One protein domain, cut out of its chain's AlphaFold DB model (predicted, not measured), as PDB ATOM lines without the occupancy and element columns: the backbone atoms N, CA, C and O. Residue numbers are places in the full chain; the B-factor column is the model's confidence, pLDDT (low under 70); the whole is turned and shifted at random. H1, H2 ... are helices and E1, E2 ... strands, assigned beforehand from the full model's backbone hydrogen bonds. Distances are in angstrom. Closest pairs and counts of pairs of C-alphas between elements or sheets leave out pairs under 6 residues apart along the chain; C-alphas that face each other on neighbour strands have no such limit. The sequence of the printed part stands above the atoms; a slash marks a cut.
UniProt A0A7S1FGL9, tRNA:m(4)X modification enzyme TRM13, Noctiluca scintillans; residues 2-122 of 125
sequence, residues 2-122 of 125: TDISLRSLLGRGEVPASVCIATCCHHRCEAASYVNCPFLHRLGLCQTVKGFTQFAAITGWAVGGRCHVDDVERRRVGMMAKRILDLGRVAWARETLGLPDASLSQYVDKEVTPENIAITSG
ATOM      1  N   THR A   2    -127.133 -80.849 128.159       93.44
ATOM      2  CA  THR A   2    -126.504 -79.994 127.128       93.44
ATOM      3  C   THR A   2    -126.891 -80.362 125.695       93.44
ATOM      4  O   THR A   2    -127.320 -79.508 124.929       93.44
ATOM      5  N   ASP A   3    -126.788 -81.644 125.338       94.69
ATOM      6  CA  ASP A   3    -127.051 -82.103 123.971       94.69
ATOM      7  C   ASP A   3    -128.534 -81.978 123.573       94.69
ATOM      8  O   ASP A   3    -128.853 -81.627 122.441       94.69
ATOM      9  N   ILE A   4    -129.448 -82.188 124.525       91.38
ATOM     10  CA  ILE A   4    -130.889 -81.983 124.321       91.38
ATOM     11  C   ILE A   4    -131.184 -80.486 124.181       91.38
ATOM     12  O   ILE A   4    -131.936 -80.105 123.290       91.38
ATOM     13  N   SER A   5    -130.557 -79.635 125.002       92.94
ATOM     14  CA  SER A   5    -130.677 -78.177 124.888       92.94
ATOM     15  C   SER A   5    -130.229 -77.688 123.510       92.94
ATOM     16  O   SER A   5    -130.965 -76.948 122.868       92.94
ATOM     17  N   LEU A   6    -129.086 -78.167 123.007       93.50
ATOM     18  CA  LEU A   6    -128.604 -77.845 121.660       93.50
ATOM     19  C   LEU A   6    -129.571 -78.324 120.569       93.50
ATOM     20  O   LEU A   6    -129.937 -77.546 119.694       93.50
ATOM     21  N   ARG A   7    -130.040 -79.577 120.640       92.75
ATOM     22  CA  ARG A   7    -131.014 -80.111 119.672       92.75
ATOM     23  C   ARG A   7    -132.349 -79.366 119.707       92.75
ATOM     24  O   ARG A   7    -132.965 -79.222 118.663       92.75
ATOM     25  N   SER A   8    -132.778 -78.852 120.861       92.44
ATOM     26  CA  SER A   8    -134.035 -78.092 120.991       92.44
ATOM     27  C   SER A   8    -134.027 -76.727 120.290       92.44
ATOM     28  O   SER A   8    -135.074 -76.094 120.148       92.44
ATOM     29  N   LEU A   9    -132.851 -76.258 119.862       91.62
ATOM     30  CA  LEU A   9    -132.717 -75.062 119.034       91.62
ATOM     31  C   LEU A   9    -132.974 -75.365 117.548       91.62
ATOM     32  O   LEU A   9    -133.253 -74.443 116.787       91.62
ATOM     33  N   LEU A  10    -132.939 -76.640 117.140       86.56
ATOM     34  CA  LEU A  10    -133.336 -77.057 115.795       86.56
ATOM     35  C   LEU A  10    -134.847 -76.917 115.611       86.56
ATOM     36  O   LEU A  10    -135.626 -77.134 116.537       86.56
ATOM     37  N   GLY A  11    -135.268 -76.609 114.385       75.88
ATOM     38  CA  GLY A  11    -136.688 -76.594 114.019       75.88
ATOM     39  C   GLY A  11    -137.448 -75.336 114.443       75.88
ATOM     40  O   GLY A  11    -138.657 -75.279 114.253       75.88
ATOM     41  N   ARG A  12    -136.757 -74.310 114.959       75.94
ATOM     42  CA  ARG A  12    -137.357 -72.996 115.241       75.94
ATOM     43  C   ARG A  12    -137.637 -72.157 113.988       75.94
ATOM     44  O   ARG A  12    -138.275 -71.123 114.101       75.94
ATOM     45  N   GLY A  13    -137.156 -72.581 112.816       78.12
ATOM     46  CA  GLY A  13    -137.262 -71.820 111.562       78.12
ATOM     47  C   GLY A  13    -136.317 -70.614 111.477       78.12
ATOM     48  O   GLY A  13    -136.210 -70.002 110.422       78.12
ATOM     49  N   GLU A  14    -135.595 -70.316 112.557       85.25
ATOM     50  CA  GLU A  14    -134.693 -69.175 112.687       85.25
ATOM     51  C   GLU A  14    -133.376 -69.606 113.338       85.25
ATOM     52  O   GLU A  14    -133.343 -70.493 114.199       85.25
ATOM     53  N   VAL A  15    -132.288 -68.954 112.930       85.69
ATOM     54  CA  VAL A  15    -130.979 -69.078 113.580       85.69
ATOM     55  C   VAL A  15    -131.025 -68.303 114.902       85.69
ATOM     56  O   VAL A  15    -131.399 -67.129 114.889       85.69
ATOM     57  N   PRO A  16    -130.656 -68.908 116.049       88.06
ATOM     58  CA  PRO A  16    -130.605 -68.183 117.313       88.06
ATOM     59  C   PRO A  16    -129.670 -66.971 117.220       88.06
ATOM     60  O   PRO A  16    -128.543 -67.100 116.757       88.06
ATOM     61  N   ALA A  17    -130.098 -65.808 117.714       88.75
ATOM     62  CA  ALA A  17    -129.229 -64.627 117.754       88.75
ATOM     63  C   ALA A  17    -128.044 -64.801 118.723       88.75
ATOM     64  O   ALA A  17    -126.975 -64.239 118.505       88.75
ATOM     65  N   SER A  18    -128.238 -65.561 119.807       90.88
ATOM     66  CA  SER A  18    -127.197 -65.888 120.784       90.88
ATOM     67  C   SER A  18    -127.512 -67.187 121.529       90.88
ATOM     68  O   SER A  18    -128.655 -67.652 121.561       90.88
ATOM     69  N   VAL A  19    -126.491 -67.783 122.149       93.56
ATOM     70  CA  VAL A  19    -126.634 -68.953 123.026       93.56
ATOM     71  C   VAL A  19    -125.641 -68.880 124.179       93.56
ATOM     72  O   VAL A  19    -124.490 -68.500 123.983       93.56
ATOM     73  N   CYS A  20    -126.080 -69.257 125.379       95.19
ATOM     74  CA  CYS A  20    -125.230 -69.480 126.545       95.19
ATOM     75  C   CYS A  20    -125.715 -70.749 127.257       95.19
ATOM     76  O   CYS A  20    -126.806 -70.766 127.826       95.19
ATOM     77  N   ILE A  21    -124.944 -71.835 127.175       95.00
ATOM     78  CA  ILE A  21    -125.305 -73.135 127.765       95.00
ATOM     79  C   ILE A  21    -124.131 -73.649 128.591       95.00
ATOM     80  O   ILE A  21    -123.098 -74.016 128.032       95.00
ATOM     81  N   ALA A  22    -124.299 -73.734 129.912       94.56
ATOM     82  CA  ALA A  22    -123.338 -74.406 130.783       94.56
ATOM     83  C   ALA A  22    -123.227 -75.892 130.405       94.56
ATOM     84  O   ALA A  22    -124.238 -76.593 130.291       94.56
ATOM     85  N   THR A  23    -122.006 -76.384 130.197       92.81
ATOM     86  CA  THR A  23    -121.786 -77.796 129.883       92.81
ATOM     87  C   THR A  23    -121.755 -78.586 131.187       92.81
ATOM     88  O   THR A  23    -120.962 -78.320 132.081       92.81
ATOM     89  N   CYS A  24    -122.658 -79.556 131.329       83.19
ATOM     90  CA  CYS A  24    -122.716 -80.394 132.524       83.19
ATOM     91  C   CYS A  24    -123.069 -81.846 132.180       83.19
ATOM     92  O   CYS A  24    -123.608 -82.153 131.110       83.19
ATOM     93  N   CYS A  25    -122.782 -82.753 133.116       79.00
ATOM     94  CA  CYS A  25    -123.181 -84.164 133.061       79.00
ATOM     95  C   CYS A  25    -122.548 -84.984 131.921       79.00
ATOM     96  O   CYS A  25    -123.171 -85.921 131.424       79.00
ATOM     97  N   HIS A  26    -121.304 -84.695 131.528       79.38
ATOM     98  CA  HIS A  26    -120.582 -85.458 130.492       79.38
ATOM     99  C   HIS A  26    -120.514 -86.961 130.783       79.38
ATOM    100  O   HIS A  26    -120.634 -87.763 129.864       79.38
ATOM    101  N   HIS A  27    -120.428 -87.344 132.058       76.12
ATOM    102  CA  HIS A  27    -120.388 -88.747 132.482       76.12
ATOM    103  C   HIS A  27    -121.710 -89.499 132.260       76.12
ATOM    104  O   HIS A  27    -121.736 -90.723 132.317       76.12
ATOM    105  N   ARG A  28    -122.806 -88.771 132.010       84.88
ATOM    106  CA  ARG A  28    -124.119 -89.312 131.630       84.88
ATOM    107  C   ARG A  28    -124.419 -89.104 130.147       84.88
ATOM    108  O   ARG A  28    -125.555 -89.292 129.730       84.88
ATOM    109  N   CYS A  29    -123.452 -88.620 129.369       89.69
ATOM    110  CA  CYS A  29    -123.635 -88.459 127.937       89.69
ATOM    111  C   CYS A  29    -123.708 -89.845 127.296       89.69
ATOM    112  O   CYS A  29    -122.873 -90.709 127.560       89.69
ATOM    113  N   GLU A  30    -124.706 -90.046 126.445       93.06
ATOM    114  CA  GLU A  30    -124.913 -91.292 125.714       93.06
ATOM    115  C   GLU A  30    -124.737 -91.046 124.221       93.06
ATOM    116  O   GLU A  30    -125.161 -90.000 123.716       93.06
ATOM    117  N   ALA A  31    -124.204 -92.035 123.500       93.12
ATOM    118  CA  ALA A  31    -123.970 -91.946 122.058       93.12
ATOM    119  C   ALA A  31    -125.234 -91.551 121.267       93.12
ATOM    120  O   ALA A  31    -125.151 -90.776 120.321       93.12
ATOM    121  N   ALA A  32    -126.413 -92.031 121.681       93.12
ATOM    122  CA  ALA A  32    -127.690 -91.692 121.043       93.12
ATOM    123  C   ALA A  32    -128.079 -90.209 121.227       93.12
ATOM    124  O   ALA A  32    -128.716 -89.583 120.372       93.12
ATOM    125  N   SER A  33    -127.689 -89.624 122.359       91.75
ATOM    126  CA  SER A  33    -128.046 -88.255 122.737       91.75
ATOM    127  C   SER A  33    -127.014 -87.214 122.309       91.75
ATOM    128  O   SER A  33    -127.380 -86.061 122.106       91.75
ATOM    129  N   TYR A  34    -125.751 -87.604 122.137       96.69
ATOM    130  CA  TYR A  34    -124.672 -86.691 121.784       96.69
ATOM    131  C   TYR A  34    -124.870 -86.088 120.388       96.69
ATOM    132  O   TYR A  34    -125.239 -86.775 119.434       96.69
ATOM    133  N   VAL A  35    -124.651 -84.780 120.252       96.44
ATOM    134  CA  VAL A  35    -125.000 -84.063 119.013       96.44
ATOM    135  C   VAL A  35    -124.034 -84.309 117.855       96.44
ATOM    136  O   VAL A  35    -124.436 -84.160 116.707       96.44
ATOM    137  N   ASN A  36    -122.787 -84.718 118.123       97.38
ATOM    138  CA  ASN A  36    -121.741 -84.739 117.095       97.38
ATOM    139  C   ASN A  36    -120.853 -85.989 117.112       97.38
ATOM    140  O   ASN A  36    -119.626 -85.898 117.159       97.38
ATOM    141  N   CYS A  37    -121.453 -87.180 117.062       97.06
ATOM    142  CA  CYS A  37    -120.693 -88.425 116.898       97.06
ATOM    143  C   CYS A  37    -119.712 -88.398 115.703       97.06
ATOM    144  O   CYS A  37    -118.577 -88.842 115.889       97.06
ATOM    145  N   PRO A  38    -120.052 -87.826 114.523       97.56
ATOM    146  CA  PRO A  38    -119.104 -87.726 113.411       97.56
ATOM    147  C   PRO A  38    -117.793 -87.015 113.771       97.56
ATOM    148  O   PRO A  38    -116.732 -87.451 113.332       97.56
ATOM    149  N   PHE A  39    -117.837 -85.964 114.598       98.12
ATOM    150  CA  PHE A  39    -116.631 -85.283 115.079       98.12
ATOM    151  C   PHE A  39    -115.703 -86.226 115.852       98.12
ATOM    152  O   PHE A  39    -114.504 -86.249 115.589       98.12
ATOM    153  N   LEU A  40    -116.245 -87.048 116.756       97.75
ATOM    154  CA  LEU A  40    -115.437 -88.006 117.518       97.75
ATOM    155  C   LEU A  40    -114.845 -89.084 116.609       97.75
ATOM    156  O   LEU A  40    -113.665 -89.402 116.731       97.75
ATOM    157  N   HIS A  41    -115.631 -89.588 115.656       97.62
ATOM    158  CA  HIS A  41    -115.165 -90.602 114.712       97.62
ATOM    159  C   HIS A  41    -114.019 -90.088 113.833       97.62
ATOM    160  O   HIS A  41    -113.063 -90.825 113.599       97.62
ATOM    161  N   ARG A  42    -114.067 -88.819 113.397       97.94
ATOM    162  CA  ARG A  42    -112.968 -88.179 112.648       97.94
ATOM    163  C   ARG A  42    -111.676 -88.071 113.457       97.94
ATOM    164  O   ARG A  42    -110.600 -88.112 112.874       97.94
ATOM    165  N   LEU A  43    -111.773 -87.976 114.783       97.12
ATOM    166  CA  LEU A  43    -110.619 -88.021 115.687       97.12
ATOM    167  C   LEU A  43    -110.139 -89.455 115.981       97.12
ATOM    168  O   LEU A  43    -109.238 -89.637 116.794       97.12
ATOM    169  N   GLY A  44    -110.751 -90.478 115.375       97.50
ATOM    170  CA  GLY A  44    -110.467 -91.884 115.670       97.50
ATOM    171  C   GLY A  44    -111.045 -92.370 117.004       97.50
ATOM    172  O   GLY A  44    -110.682 -93.444 117.475       97.50
ATOM    173  N   LEU A  45    -111.948 -91.605 117.625       96.75
ATOM    174  CA  LEU A  45    -112.535 -91.904 118.932       96.75
ATOM    175  C   LEU A  45    -113.962 -92.442 118.801       96.75
ATOM    176  O   LEU A  45    -114.665 -92.166 117.835       96.75
ATOM    177  N   CYS A  46    -114.413 -93.165 119.830       96.31
ATOM    178  CA  CYS A  46    -115.816 -93.553 120.020       96.31
ATOM    179  C   CYS A  46    -116.480 -94.257 118.820       96.31
ATOM    180  O   CYS A  46    -117.690 -94.154 118.662       96.31
ATOM    181  N   GLN A  47    -115.723 -95.006 118.008       96.62
ATOM    182  CA  GLN A  47    -116.225 -95.655 116.782       96.62
ATOM    183  C   GLN A  47    -117.350 -96.681 117.007       96.62
ATOM    184  O   GLN A  47    -118.003 -97.117 116.063       96.62
ATOM    185  N   THR A  48    -117.574 -97.093 118.255       97.31
ATOM    186  CA  THR A  48    -118.662 -97.986 118.654       97.31
ATOM    187  C   THR A  48    -119.409 -97.391 119.841       97.31
ATOM    188  O   THR A  48    -118.836 -96.630 120.624       97.31
ATOM    189  N   VAL A  49    -120.668 -97.802 120.044       96.06
ATOM    190  CA  VAL A  49    -121.462 -97.403 121.224       96.06
ATOM    191  C   VAL A  49    -120.725 -97.744 122.521       96.06
ATOM    192  O   VAL A  49    -120.632 -96.906 123.411       96.06
ATOM    193  N   LYS A  50    -120.115 -98.936 122.603       96.38
ATOM    194  CA  LYS A  50    -119.296 -99.342 123.755       96.38
ATOM    195  C   LYS A  50    -118.100 -98.410 123.964       96.38
ATOM    196  O   LYS A  50    -117.844 -98.006 125.095       96.38
ATOM    197  N   GLY A  51    -117.401 -98.048 122.886       96.25
ATOM    198  CA  GLY A  51    -116.287 -97.101 122.934       96.25
ATOM    199  C   GLY A  51    -116.724 -95.725 123.436       96.25
ATOM    200  O   GLY A  51    -116.038 -95.132 124.265       96.25
ATOM    201  N   PHE A  52    -117.897 -95.252 123.012       96.81
ATOM    202  CA  PHE A  52    -118.481 -94.020 123.539       96.81
ATOM    203  C   PHE A  52    -118.804 -94.138 125.032       96.81
ATOM    204  O   PHE A  52    -118.434 -93.257 125.798       96.81
ATOM    205  N   THR A  53    -119.446 -95.223 125.479       94.62
ATOM    206  CA  THR A  53    -119.761 -95.435 126.904       94.62
ATOM    207  C   THR A  53    -118.500 -95.419 127.770       94.62
ATOM    208  O   THR A  53    -118.483 -94.799 128.832       94.62
ATOM    209  N   GLN A  54    -117.416 -96.051 127.307       94.00
ATOM    210  CA  GLN A  54    -116.115 -96.005 127.980       94.00
ATOM    211  C   GLN A  54    -115.544 -94.582 128.009       94.00
ATOM    212  O   GLN A  54    -115.076 -94.127 129.050       94.00
ATOM    213  N   PHE A  55    -115.634 -93.855 126.895       95.06
ATOM    214  CA  PHE A  55    -115.189 -92.468 126.810       95.06
ATOM    215  C   PHE A  55    -115.976 -91.546 127.752       95.06
ATOM    216  O   PHE A  55    -115.382 -90.768 128.494       95.06
ATOM    217  N   ALA A  56    -117.303 -91.681 127.803       92.25
ATOM    218  CA  ALA A  56    -118.160 -90.959 128.736       92.25
ATOM    219  C   ALA A  56    -117.793 -91.280 130.195       92.25
ATOM    220  O   ALA A  56    -117.684 -90.364 131.009       92.25
ATOM    221  N   ALA A  57    -117.493 -92.540 130.527       90.94
ATOM    222  CA  ALA A  57    -117.033 -92.911 131.866       90.94
ATOM    223  C   ALA A  57    -115.710 -92.219 132.257       90.94
ATOM    224  O   ALA A  57    -115.582 -91.754 133.392       90.94
ATOM    225  N   ILE A  58    -114.761 -92.072 131.320       91.94
ATOM    226  CA  ILE A  58    -113.496 -91.341 131.537       91.94
ATOM    227  C   ILE A  58    -113.762 -89.882 131.929       91.94
ATOM    228  O   ILE A  58    -113.097 -89.352 132.817       91.94
ATOM    229  N   THR A  59    -114.776 -89.234 131.345       90.44
ATOM    230  CA  THR A  59    -115.136 -87.851 131.718       90.44
ATOM    231  C   THR A  59    -115.528 -87.711 133.193       90.44
ATOM    232  O   THR A  59    -115.376 -86.633 133.771       90.44
ATOM    233  N   GLY A  60    -115.981 -88.795 133.835       87.50
ATOM    234  CA  GLY A  60    -116.283 -88.835 135.266       87.50
ATOM    235  C   GLY A  60    -115.054 -88.635 136.157       87.50
ATOM    236  O   GLY A  60    -115.191 -88.105 137.258       87.50
ATOM    237  N   TRP A  61    -113.845 -88.957 135.678       88.62
ATOM    238  CA  TRP A  61    -112.594 -88.750 136.427       88.62
ATOM    239  C   TRP A  61    -112.272 -87.272 136.670       88.62
ATOM    240  O   TRP A  61    -111.458 -86.949 137.528       88.62
ATOM    241  N   ALA A  62    -112.926 -86.363 135.947       84.69
ATOM    242  CA  ALA A  62    -112.772 -84.929 136.143       84.69
ATOM    243  C   ALA A  62    -113.335 -84.422 137.485       84.69
ATOM    244  O   ALA A  62    -112.867 -83.403 137.989       84.69
ATOM    245  N   VAL A  63    -114.384 -85.079 138.009       76.06
ATOM    246  CA  VAL A  63    -115.236 -84.545 139.094       76.06
ATOM    247  C   VAL A  63    -115.675 -85.572 140.143       76.06
ATOM    248  O   VAL A  63    -116.086 -85.177 141.229       76.06
ATOM    249  N   GLY A  64    -115.599 -86.876 139.850       67.00
ATOM    250  CA  GLY A  64    -116.084 -87.950 140.722       67.00
ATOM    251  C   GLY A  64    -115.055 -88.472 141.733       67.00
ATOM    252  O   GLY A  64    -113.930 -88.804 141.368       67.00
ATOM    253  N   GLY A  65    -115.495 -88.581 142.994       61.25
ATOM    254  CA  GLY A  65    -114.761 -89.097 144.155       61.25
ATOM    255  C   GLY A  65    -114.557 -90.621 144.196       61.25
ATOM    256  O   GLY A  65    -115.204 -91.386 143.482       61.25
ATOM    257  N   ARG A  66    -113.654 -91.042 145.097       51.84
ATOM    258  CA  ARG A  66    -112.864 -92.297 145.123       51.84
ATOM    259  C   ARG A  66    -111.676 -92.325 144.157       51.84
ATOM    260  O   ARG A  66    -111.321 -93.369 143.619       51.84
ATOM    261  N   CYS A  67    -111.004 -91.199 143.983       49.19
ATOM    262  CA  CYS A  67    -109.559 -91.251 143.829       49.19
ATOM    263  C   CYS A  67    -108.962 -91.425 145.233       49.19
ATOM    264  O   CYS A  67    -109.360 -90.744 146.179       49.19
ATOM    265  N   HIS A  68    -108.027 -92.362 145.391       54.59
ATOM    266  CA  HIS A  68    -106.981 -92.148 146.385       54.59
ATOM    267  C   HIS A  68    -106.351 -90.777 146.118       54.59
ATOM    268  O   HIS A  68    -106.420 -90.273 144.999       54.59
ATOM    269  N   VAL A  69    -105.797 -90.169 147.158       55.12
ATOM    270  CA  VAL A  69    -105.437 -88.745 147.227       55.12
ATOM    271  C   VAL A  69    -104.547 -88.257 146.059       55.12
ATOM    272  O   VAL A  69    -104.571 -87.069 145.763       55.12
ATOM    273  N   ASP A  70    -103.905 -89.153 145.298       56.44
ATOM    274  CA  ASP A  70    -103.007 -88.833 144.181       56.44
ATOM    275  C   ASP A  70    -103.363 -89.511 142.848       56.44
ATOM    276  O   ASP A  70    -102.726 -90.478 142.442       56.44
ATOM    277  N   ASP A  71    -104.313 -88.975 142.081       76.56
ATOM    278  CA  ASP A  71    -104.322 -89.295 140.644       76.56
ATOM    279  C   ASP A  71    -104.629 -88.066 139.783       76.56
ATOM    280  O   ASP A  71    -105.636 -87.962 139.072       76.56
ATOM    281  N   VAL A  72    -103.732 -87.080 139.905       83.44
ATOM    282  CA  VAL A  72    -103.712 -85.833 139.122       83.44
ATOM    283  C   VAL A  72    -103.829 -86.125 137.625       83.44
ATOM    284  O   VAL A  72    -104.563 -85.434 136.915       83.44
ATOM    285  N   GLU A  73    -103.173 -87.187 137.159       86.81
ATOM    286  CA  GLU A  73    -103.213 -87.617 135.764       86.81
ATOM    287  C   GLU A  73    -104.611 -88.094 135.356       86.81
ATOM    288  O   GLU A  73    -105.139 -87.632 134.343       86.81
ATOM    289  N   ARG A  74    -105.297 -88.915 136.162       87.50
ATOM    290  CA  ARG A  74    -106.693 -89.295 135.863       87.50
ATOM    291  C   ARG A  74    -107.622 -88.095 135.803       87.50
ATOM    292  O   ARG A  74    -108.466 -88.027 134.905       87.50
ATOM    293  N   ARG A  75    -107.463 -87.134 136.718       87.69
ATOM    294  CA  ARG A  75    -108.251 -85.895 136.690       87.69
ATOM    295  C   ARG A  75    -107.990 -85.113 135.408       87.69
ATOM    296  O   ARG A  75    -108.938 -84.673 134.755       87.69
ATOM    297  N   ARG A  76    -106.721 -84.973 135.020       89.00
ATOM    298  CA  ARG A  76    -106.312 -84.313 133.777       89.00
ATOM    299  C   ARG A  76    -106.924 -84.995 132.554       89.00
ATOM    300  O   ARG A  76    -107.536 -84.313 131.734       89.00
ATOM    301  N   VAL A  77    -106.839 -86.321 132.464       92.31
ATOM    302  CA  VAL A  77    -107.432 -87.112 131.373       92.31
ATOM    303  C   VAL A  77    -108.954 -86.948 131.334       92.31
ATOM    304  O   VAL A  77    -109.517 -86.705 130.266       92.31
ATOM    305  N   GLY A  78    -109.626 -86.991 132.486       92.12
ATOM    306  CA  GLY A  78    -111.066 -86.743 132.571       92.12
ATOM    307  C   GLY A  78    -111.453 -85.351 132.065       92.12
ATOM    308  O   GLY A  78    -112.408 -85.214 131.300       92.12
ATOM    309  N   MET A  79    -110.684 -84.318 132.428       91.31
ATOM    310  CA  MET A  79    -110.890 -82.948 131.940       91.31
ATOM    311  C   MET A  79    -110.652 -82.823 130.431       91.31
ATOM    312  O   MET A  79    -111.411 -82.134 129.746       91.31
ATOM    313  N   MET A  80    -109.640 -83.507 129.889       94.75
ATOM    314  CA  MET A  80    -109.399 -83.555 128.443       94.75
ATOM    315  C   MET A  80    -110.562 -84.224 127.706       94.75
ATOM    316  O   MET A  80    -111.061 -83.672 126.727       94.75
ATOM    317  N   ALA A  81    -111.055 -85.360 128.206       95.00
ATOM    318  CA  ALA A  81    -112.193 -86.065 127.617       95.00
ATOM    319  C   ALA A  81    -113.467 -85.200 127.611       95.00
ATOM    320  O   ALA A  81    -114.156 -85.120 126.592       95.00
ATOM    321  N   LYS A  82    -113.746 -84.477 128.707       94.31
ATOM    322  CA  LYS A  82    -114.832 -83.484 128.749       94.31
ATOM    323  C   LYS A  82    -114.675 -82.421 127.670       94.31
ATOM    324  O   LYS A  82    -115.626 -82.138 126.944       94.31
ATOM    325  N   ARG A  83    -113.466 -81.866 127.539       95.50
ATOM    326  CA  ARG A  83    -113.176 -80.807 126.570       95.50
ATOM    327  C   ARG A  83    -113.368 -81.283 125.133       95.50
ATOM    328  O   ARG A  83    -113.873 -80.519 124.322       95.50
ATOM    329  N   ILE A  84    -113.036 -82.537 124.825       97.38
ATOM    330  CA  ILE A  84    -113.274 -83.130 123.501       97.38
ATOM    331  C   ILE A  84    -114.776 -83.169 123.174       97.38
ATOM    332  O   ILE A  84    -115.163 -82.768 122.077       97.38
ATOM    333  N   LEU A  85    -115.633 -83.584 124.117       97.00
ATOM    334  CA  LEU A  85    -117.089 -83.542 123.913       97.00
ATOM    335  C   LEU A  85    -117.596 -82.106 123.729       97.00
ATOM    336  O   LEU A  85    -118.438 -81.842 122.874       97.00
ATOM    337  N   ASP A  86    -117.070 -81.162 124.507       97.19
ATOM    338  CA  ASP A  86    -117.458 -79.754 124.407       97.19
ATOM    339  C   ASP A  86    -117.039 -79.122 123.076       97.19
ATOM    340  O   ASP A  86    -117.819 -78.390 122.468       97.19
ATOM    341  N   LEU A  87    -115.853 -79.456 122.568       97.94
ATOM    342  CA  LEU A  87    -115.401 -79.018 121.247       97.94
ATOM    343  C   LEU A  87    -116.271 -79.593 120.129       97.94
ATOM    344  O   LEU A  87    -116.609 -78.868 119.196       97.94
ATOM    345  N   GLY A  88    -116.694 -80.855 120.234       98.06
ATOM    346  CA  GLY A  88    -117.623 -81.431 119.265       98.06
ATOM    347  C   GLY A  88    -118.997 -80.755 119.291       98.06
ATOM    348  O   GLY A  88    -119.585 -80.540 118.230       98.06
ATOM    349  N   ARG A  89    -119.484 -80.338 120.466       97.81
ATOM    350  CA  ARG A  89    -120.711 -79.532 120.601       97.81
ATOM    351  C   ARG A  89    -120.567 -78.140 119.991       97.81
ATOM    352  O   ARG A  89    -121.483 -77.690 119.312       97.81
ATOM    353  N   VAL A  90    -119.425 -77.481 120.188       98.06
ATOM    354  CA  VAL A  90    -119.128 -76.185 119.554       98.06
ATOM    355  C   VAL A  90    -119.061 -76.322 118.037       98.06
ATOM    356  O   VAL A  90    -119.711 -75.552 117.338       98.06
ATOM    357  N   ALA A  91    -118.331 -77.315 117.523       98.25
ATOM    358  CA  ALA A  91    -118.261 -77.580 116.086       98.25
ATOM    359  C   ALA A  91    -119.661 -77.816 115.503       98.25
ATOM    360  O   ALA A  91    -120.024 -77.236 114.487       98.25
ATOM    361  N   TRP A  92    -120.485 -78.584 116.214       97.75
ATOM    362  CA  TRP A  92    -121.864 -78.830 115.816       97.75
ATOM    363  C   TRP A  92    -122.725 -77.567 115.822       97.75
ATOM    364  O   TRP A  92    -123.480 -77.354 114.881       97.75
ATOM    365  N   ALA A  93    -122.606 -76.714 116.843       96.50
ATOM    366  CA  ALA A  93    -123.335 -75.448 116.905       96.50
ATOM    367  C   ALA A  93    -122.939 -74.510 115.753       96.50
ATOM    368  O   ALA A  93    -123.811 -73.918 115.120       96.50
ATOM    369  N   ARG A  94    -121.642 -74.432 115.427       96.44
ATOM    370  CA  ARG A  94    -121.145 -73.653 114.282       96.44
ATOM    371  C   ARG A  94    -121.730 -74.147 112.965       96.44
ATOM    372  O   ARG A  94    -122.260 -73.351 112.200       96.44
ATOM    373  N   GLU A  95    -121.645 -75.452 112.723       95.44
ATOM    374  CA  GLU A  95    -122.027 -76.065 111.447       95.44
ATOM    375  C   GLU A  95    -123.549 -76.195 111.280       95.44
ATOM    376  O   GLU A  95    -124.069 -75.984 110.191       95.44
ATOM    377  N   THR A  96    -124.270 -76.539 112.352       95.12
ATOM    378  CA  THR A  96    -125.685 -76.949 112.275       95.12
ATOM    379  C   THR A  96    -126.649 -75.852 112.714       95.12
ATOM    380  O   THR A  96    -127.737 -75.749 112.157       95.12
ATOM    381  N   LEU A  97    -126.281 -75.031 113.707       93.62
ATOM    382  CA  LEU A  97    -127.136 -73.932 114.177       93.62
ATOM    383  C   LEU A  97    -126.833 -72.601 113.483       93.62
ATOM    384  O   LEU A  97    -127.564 -71.646 113.712       93.62
ATOM    385  N   GLY A  98    -125.780 -72.516 112.663       93.69
ATOM    386  CA  GLY A  98    -125.386 -71.265 112.010       93.69
ATOM    387  C   GLY A  98    -124.760 -70.248 112.968       93.69
ATOM    388  O   GLY A  98    -124.921 -69.049 112.771       93.69
ATOM    389  N   LEU A  99    -124.061 -70.721 114.006       94.25
ATOM    390  CA  LEU A  99    -123.434 -69.895 115.047       94.25
ATOM    391  C   LEU A  99    -121.900 -69.882 114.895       94.25
ATOM    392  O   LEU A  99    -121.211 -70.579 115.645       94.25
ATOM    393  N   PRO A 100    -121.328 -69.159 113.911       94.81
ATOM    394  CA  PRO A 100    -119.915 -69.287 113.532       94.81
ATOM    395  C   PRO A 100    -118.935 -68.893 114.647       94.81
ATOM    396  O   PRO A 100    -117.827 -69.427 114.720       94.81
ATOM    397  N   ASP A 101    -119.346 -67.999 115.543       95.31
ATOM    398  CA  ASP A 101    -118.569 -67.504 116.679       95.31
ATOM    399  C   ASP A 101    -118.713 -68.369 117.947       95.31
ATOM    400  O   ASP A 101    -118.099 -68.063 118.974       95.31
ATOM    401  N   ALA A 102    -119.471 -69.475 117.896       96.94
ATOM    402  CA  ALA A 102    -119.653 -70.348 119.053       96.94
ATOM    403  C   ALA A 102    -118.315 -70.812 119.620       96.94
ATOM    404  O   ALA A 102    -117.422 -71.228 118.887       96.94
ATOM    405  N   SER A 103    -118.150 -70.725 120.931       97.06
ATOM    406  CA  SER A 103    -116.885 -70.993 121.614       97.06
ATOM    407  C   SER A 103    -117.124 -71.510 123.028       97.06
ATOM    408  O   SER A 103    -118.256 -71.539 123.509       97.06
ATOM    409  N   LEU A 104    -116.054 -71.971 123.680       96.75
ATOM    410  CA  LEU A 104    -116.083 -72.344 125.090       96.75
ATOM    411  C   LEU A 104    -115.603 -71.166 125.931       96.75
ATOM    412  O   LEU A 104    -114.480 -70.701 125.751       96.75
ATOM    413  N   SER A 105    -116.427 -70.753 126.884       95.31
ATOM    414  CA  SER A 105    -116.128 -69.681 127.827       95.31
ATOM    415  C   SER A 105    -116.103 -70.226 129.247       95.31
ATOM    416  O   SER A 105    -116.969 -71.008 129.640       95.31
ATOM    417  N   GLN A 106    -115.103 -69.814 130.023       94.62
ATOM    418  CA  GLN A 106    -115.089 -70.053 131.460       94.62
ATOM    419  C   GLN A 106    -116.007 -69.032 132.139       94.62
ATOM    420  O   GLN A 106    -115.827 -67.835 131.932       94.62
ATOM    421  N   TYR A 107    -116.982 -69.495 132.924       92.88
ATOM    422  CA  TYR A 107    -117.956 -68.606 133.576       92.88
ATOM    423  C   TYR A 107    -117.661 -68.346 135.059       92.88
ATOM    424  O   TYR A 107    -118.183 -67.395 135.631       92.88
ATOM    425  N   VAL A 108    -116.836 -69.181 135.692       94.62
ATOM    426  CA  VAL A 108    -116.422 -69.033 137.095       94.62
ATOM    427  C   VAL A 108    -115.070 -69.707 137.318       94.62
ATOM    428  O   VAL A 108    -114.595 -70.455 136.457       94.62
ATOM    429  N   ASP A 109    -114.419 -69.448 138.449       91.94
ATOM    430  CA  ASP A 109    -113.182 -70.148 138.773       91.94
ATOM    431  C   ASP A 109    -113.400 -71.646 139.026       91.94
ATOM    432  O   ASP A 109    -114.449 -72.076 139.517       91.94
ATOM    433  N   LYS A 110    -112.405 -72.456 138.666       86.62
ATOM    434  CA  LYS A 110    -112.489 -73.924 138.745       86.62
ATOM    435  C   LYS A 110    -112.538 -74.427 140.193       86.62
ATOM    436  O   LYS A 110    -112.954 -75.559 140.435       86.62
ATOM    437  N   GLU A 111    -112.102 -73.597 141.138       86.56
ATOM    438  CA  GLU A 111    -112.150 -73.805 142.584       86.56
ATOM    439  C   GLU A 111    -113.590 -73.718 143.102       86.56
ATOM    440  O   GLU A 111    -113.925 -74.399 144.067       86.56
ATOM    441  N   VAL A 112    -114.457 -72.936 142.441       90.50
ATOM    442  CA  VAL A 112    -115.894 -72.886 142.755       90.50
ATOM    443  C   VAL A 112    -116.591 -74.120 142.200       90.50
ATOM    444  O   VAL A 112    -117.356 -74.781 142.899       90.50
ATOM    445  N   THR A 113    -116.327 -74.450 140.936       86.81
ATOM    446  CA  THR A 113    -116.800 -75.696 140.336       86.81
ATOM    447  C   THR A 113    -115.864 -76.168 139.228       86.81
ATOM    448  O   THR A 113    -115.490 -75.387 138.358       86.81
ATOM    449  N   PRO A 114    -115.526 -77.465 139.168       81.50
ATOM    450  CA  PRO A 114    -114.802 -78.028 138.031       81.50
ATOM    451  C   PRO A 114    -115.635 -78.067 136.734       81.50
ATOM    452  O   PRO A 114    -115.080 -78.298 135.663       81.50
ATOM    453  N   GLU A 115    -116.954 -77.853 136.810       86.06
ATOM    454  CA  GLU A 115    -117.864 -77.738 135.659       86.06
ATOM    455  C   GLU A 115    -118.000 -76.274 135.198       86.06
ATOM    456  O   GLU A 115    -119.103 -75.796 134.960       86.06
ATOM    457  N   ASN A 116    -116.903 -75.521 135.111       92.31
ATOM    458  CA  ASN A 116    -116.910 -74.063 134.932       92.31
ATOM    459  C   ASN A 116    -116.970 -73.567 133.476       92.31
ATOM    460  O   ASN A 116    -116.532 -72.452 133.188       92.31
ATOM    461  N   ILE A 117    -117.481 -74.378 132.551       95.12
ATOM    462  CA  ILE A 117    -117.459 -74.092 131.113       95.12
ATOM    463  C   ILE A 117    -118.872 -73.939 130.560       95.12
ATOM    464  O   ILE A 117    -119.774 -74.707 130.888       95.12
ATOM    465  N   ALA A 118    -119.052 -72.957 129.682       96.12
ATOM    466  CA  ALA A 118    -120.262 -72.757 128.903       96.12
ATOM    467  C   ALA A 118    -119.944 -72.659 127.407       96.12
ATOM    468  O   ALA A 118    -118.869 -72.202 127.019       96.12
ATOM    469  N   ILE A 119    -120.891 -73.074 126.570       96.50
ATOM    470  CA  ILE A 119    -120.902 -72.786 125.135       96.50
ATOM    471  C   ILE A 119    -121.558 -71.420 124.946       96.50
ATOM    472  O   ILE A 119    -122.694 -71.236 125.387       96.50
ATOM    473  N   THR A 120    -120.863 -70.491 124.289       96.50
ATOM    474  CA  THR A 120    -121.320 -69.109 124.069       96.50
ATOM    475  C   THR A 120    -121.211 -68.694 122.603       96.50
ATOM    476  O   THR A 120    -120.187 -68.981 121.991       96.50
ATOM    477  N   SER A 121    -122.215 -67.998 122.059       95.19
ATOM    478  CA  SER A 121    -122.203 -67.314 120.744       95.19
ATOM    479  C   SER A 121    -123.179 -66.134 120.756       95.19
ATOM    480  O   SER A 121    -124.130 -66.150 121.538       95.19
ATOM    481  N   GLY A 122    -122.932 -65.112 119.933       88.56
ATOM    482  CA  GLY A 122    -123.772 -63.914 119.810       88.56
ATOM    483  C   GLY A 122    -123.618 -62.923 120.965       88.56
ATOM    484  O   GLY A 122    -124.295 -61.899 121.009       88.56
TER     485      GLY A 122
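AT A GLANCE: This is residues 2 to 122 of the 125 residues of the protein "tRNA:m(4)X modification enzyme TRM13" of Noctiluca scintillans (UniProt A0A7S1FGL9). One long helix, H4, runs through the middle of the domain, with a small three-stranded sheet covering one side of part of it and the helices H2 and H3 packed on its other side. The short helix H1 sits by the E1 edge of the sheet, and the end of H4 that begins at residue 72 reaches out past the sheet. The printed part has 121 residues with four named helices and three named strands, in the order H1 E1 H2 H3 H4 E2 E3; the sheet, in the order E1, E3, E2, is antiparallel, and the class is mixed, helices and strands. The whole is compact, with a radius of gyration of the C-alphas of 14.8 A and spans of 50 by 35 by 20 A.

IN THESE COORDINATES: The sheet holds E1, residues 19 to 22, 10.0 A from first to last C-alpha; E3, residues 117 to 121, 13.3 A; and E2, residues 103 to 106, 10.1 A. H4 is residues 72 to 96, 35.8 A, from C-alpha 72 at (-103.712, -85.833, 139.122) to C-alpha 96 at (-125.685, -76.949, 112.275). H3 is residues 49 to 62, 21.3 A; H2 is residues 37 to 42, 8.8 A; H1 is residues 2 to 7, 8.7 A, with C-alpha 2 at (-126.504, -79.994, 127.128).

HOW THE PARTS SIT: The inner strand E3 is antiparallel to E1 at 175 degrees, with N 21 and O 119 at 2.9 A, within hydrogen-bond range. E3 and E2 form a hairpin, antiparallel at 137 degrees, with N 105 and O 118 at 2.8 A. H1 and H4 on one face of the sheet make two layers, helices over a sheet. H4 has a height over the sheet of 7.9 A; its closest C-alphas to E2 are those of Val 90 and Ser 103, 6.0 A. H4 touches H3 with residues 74 to 82 alone, the closest C-alphas being those of Thr 59 and Gly 78, 4.3 A, at a steep tilt of 59 degrees, opposite ways. H4 touches H2 with residues 85 to 91 alone, the closest C-alphas being those of Phe 39 and Gly 88, 5.8 A; at 72 degrees they are only just about perpendicular. H1 and H4 are close but not clearly touching: the C-alphas of Leu 6 and Ala 93 are 7.5 A apart. H2 and H3 are apart. Every O i to N i+4 pair is within hydrogen-bond range in H1, H2 and H4; in H3 7 of 10 are.

THE WHOLE: The C-alphas farthest apart are those of Gly 13 and Val 69, 50.7 A. The printed part has no cut. The links from H1 to E1, 11 residues, and from E1 to H2, 14 residues, are long. The mean pLDDT of the printed part is 90.1; residues 64 to 70 are under 70.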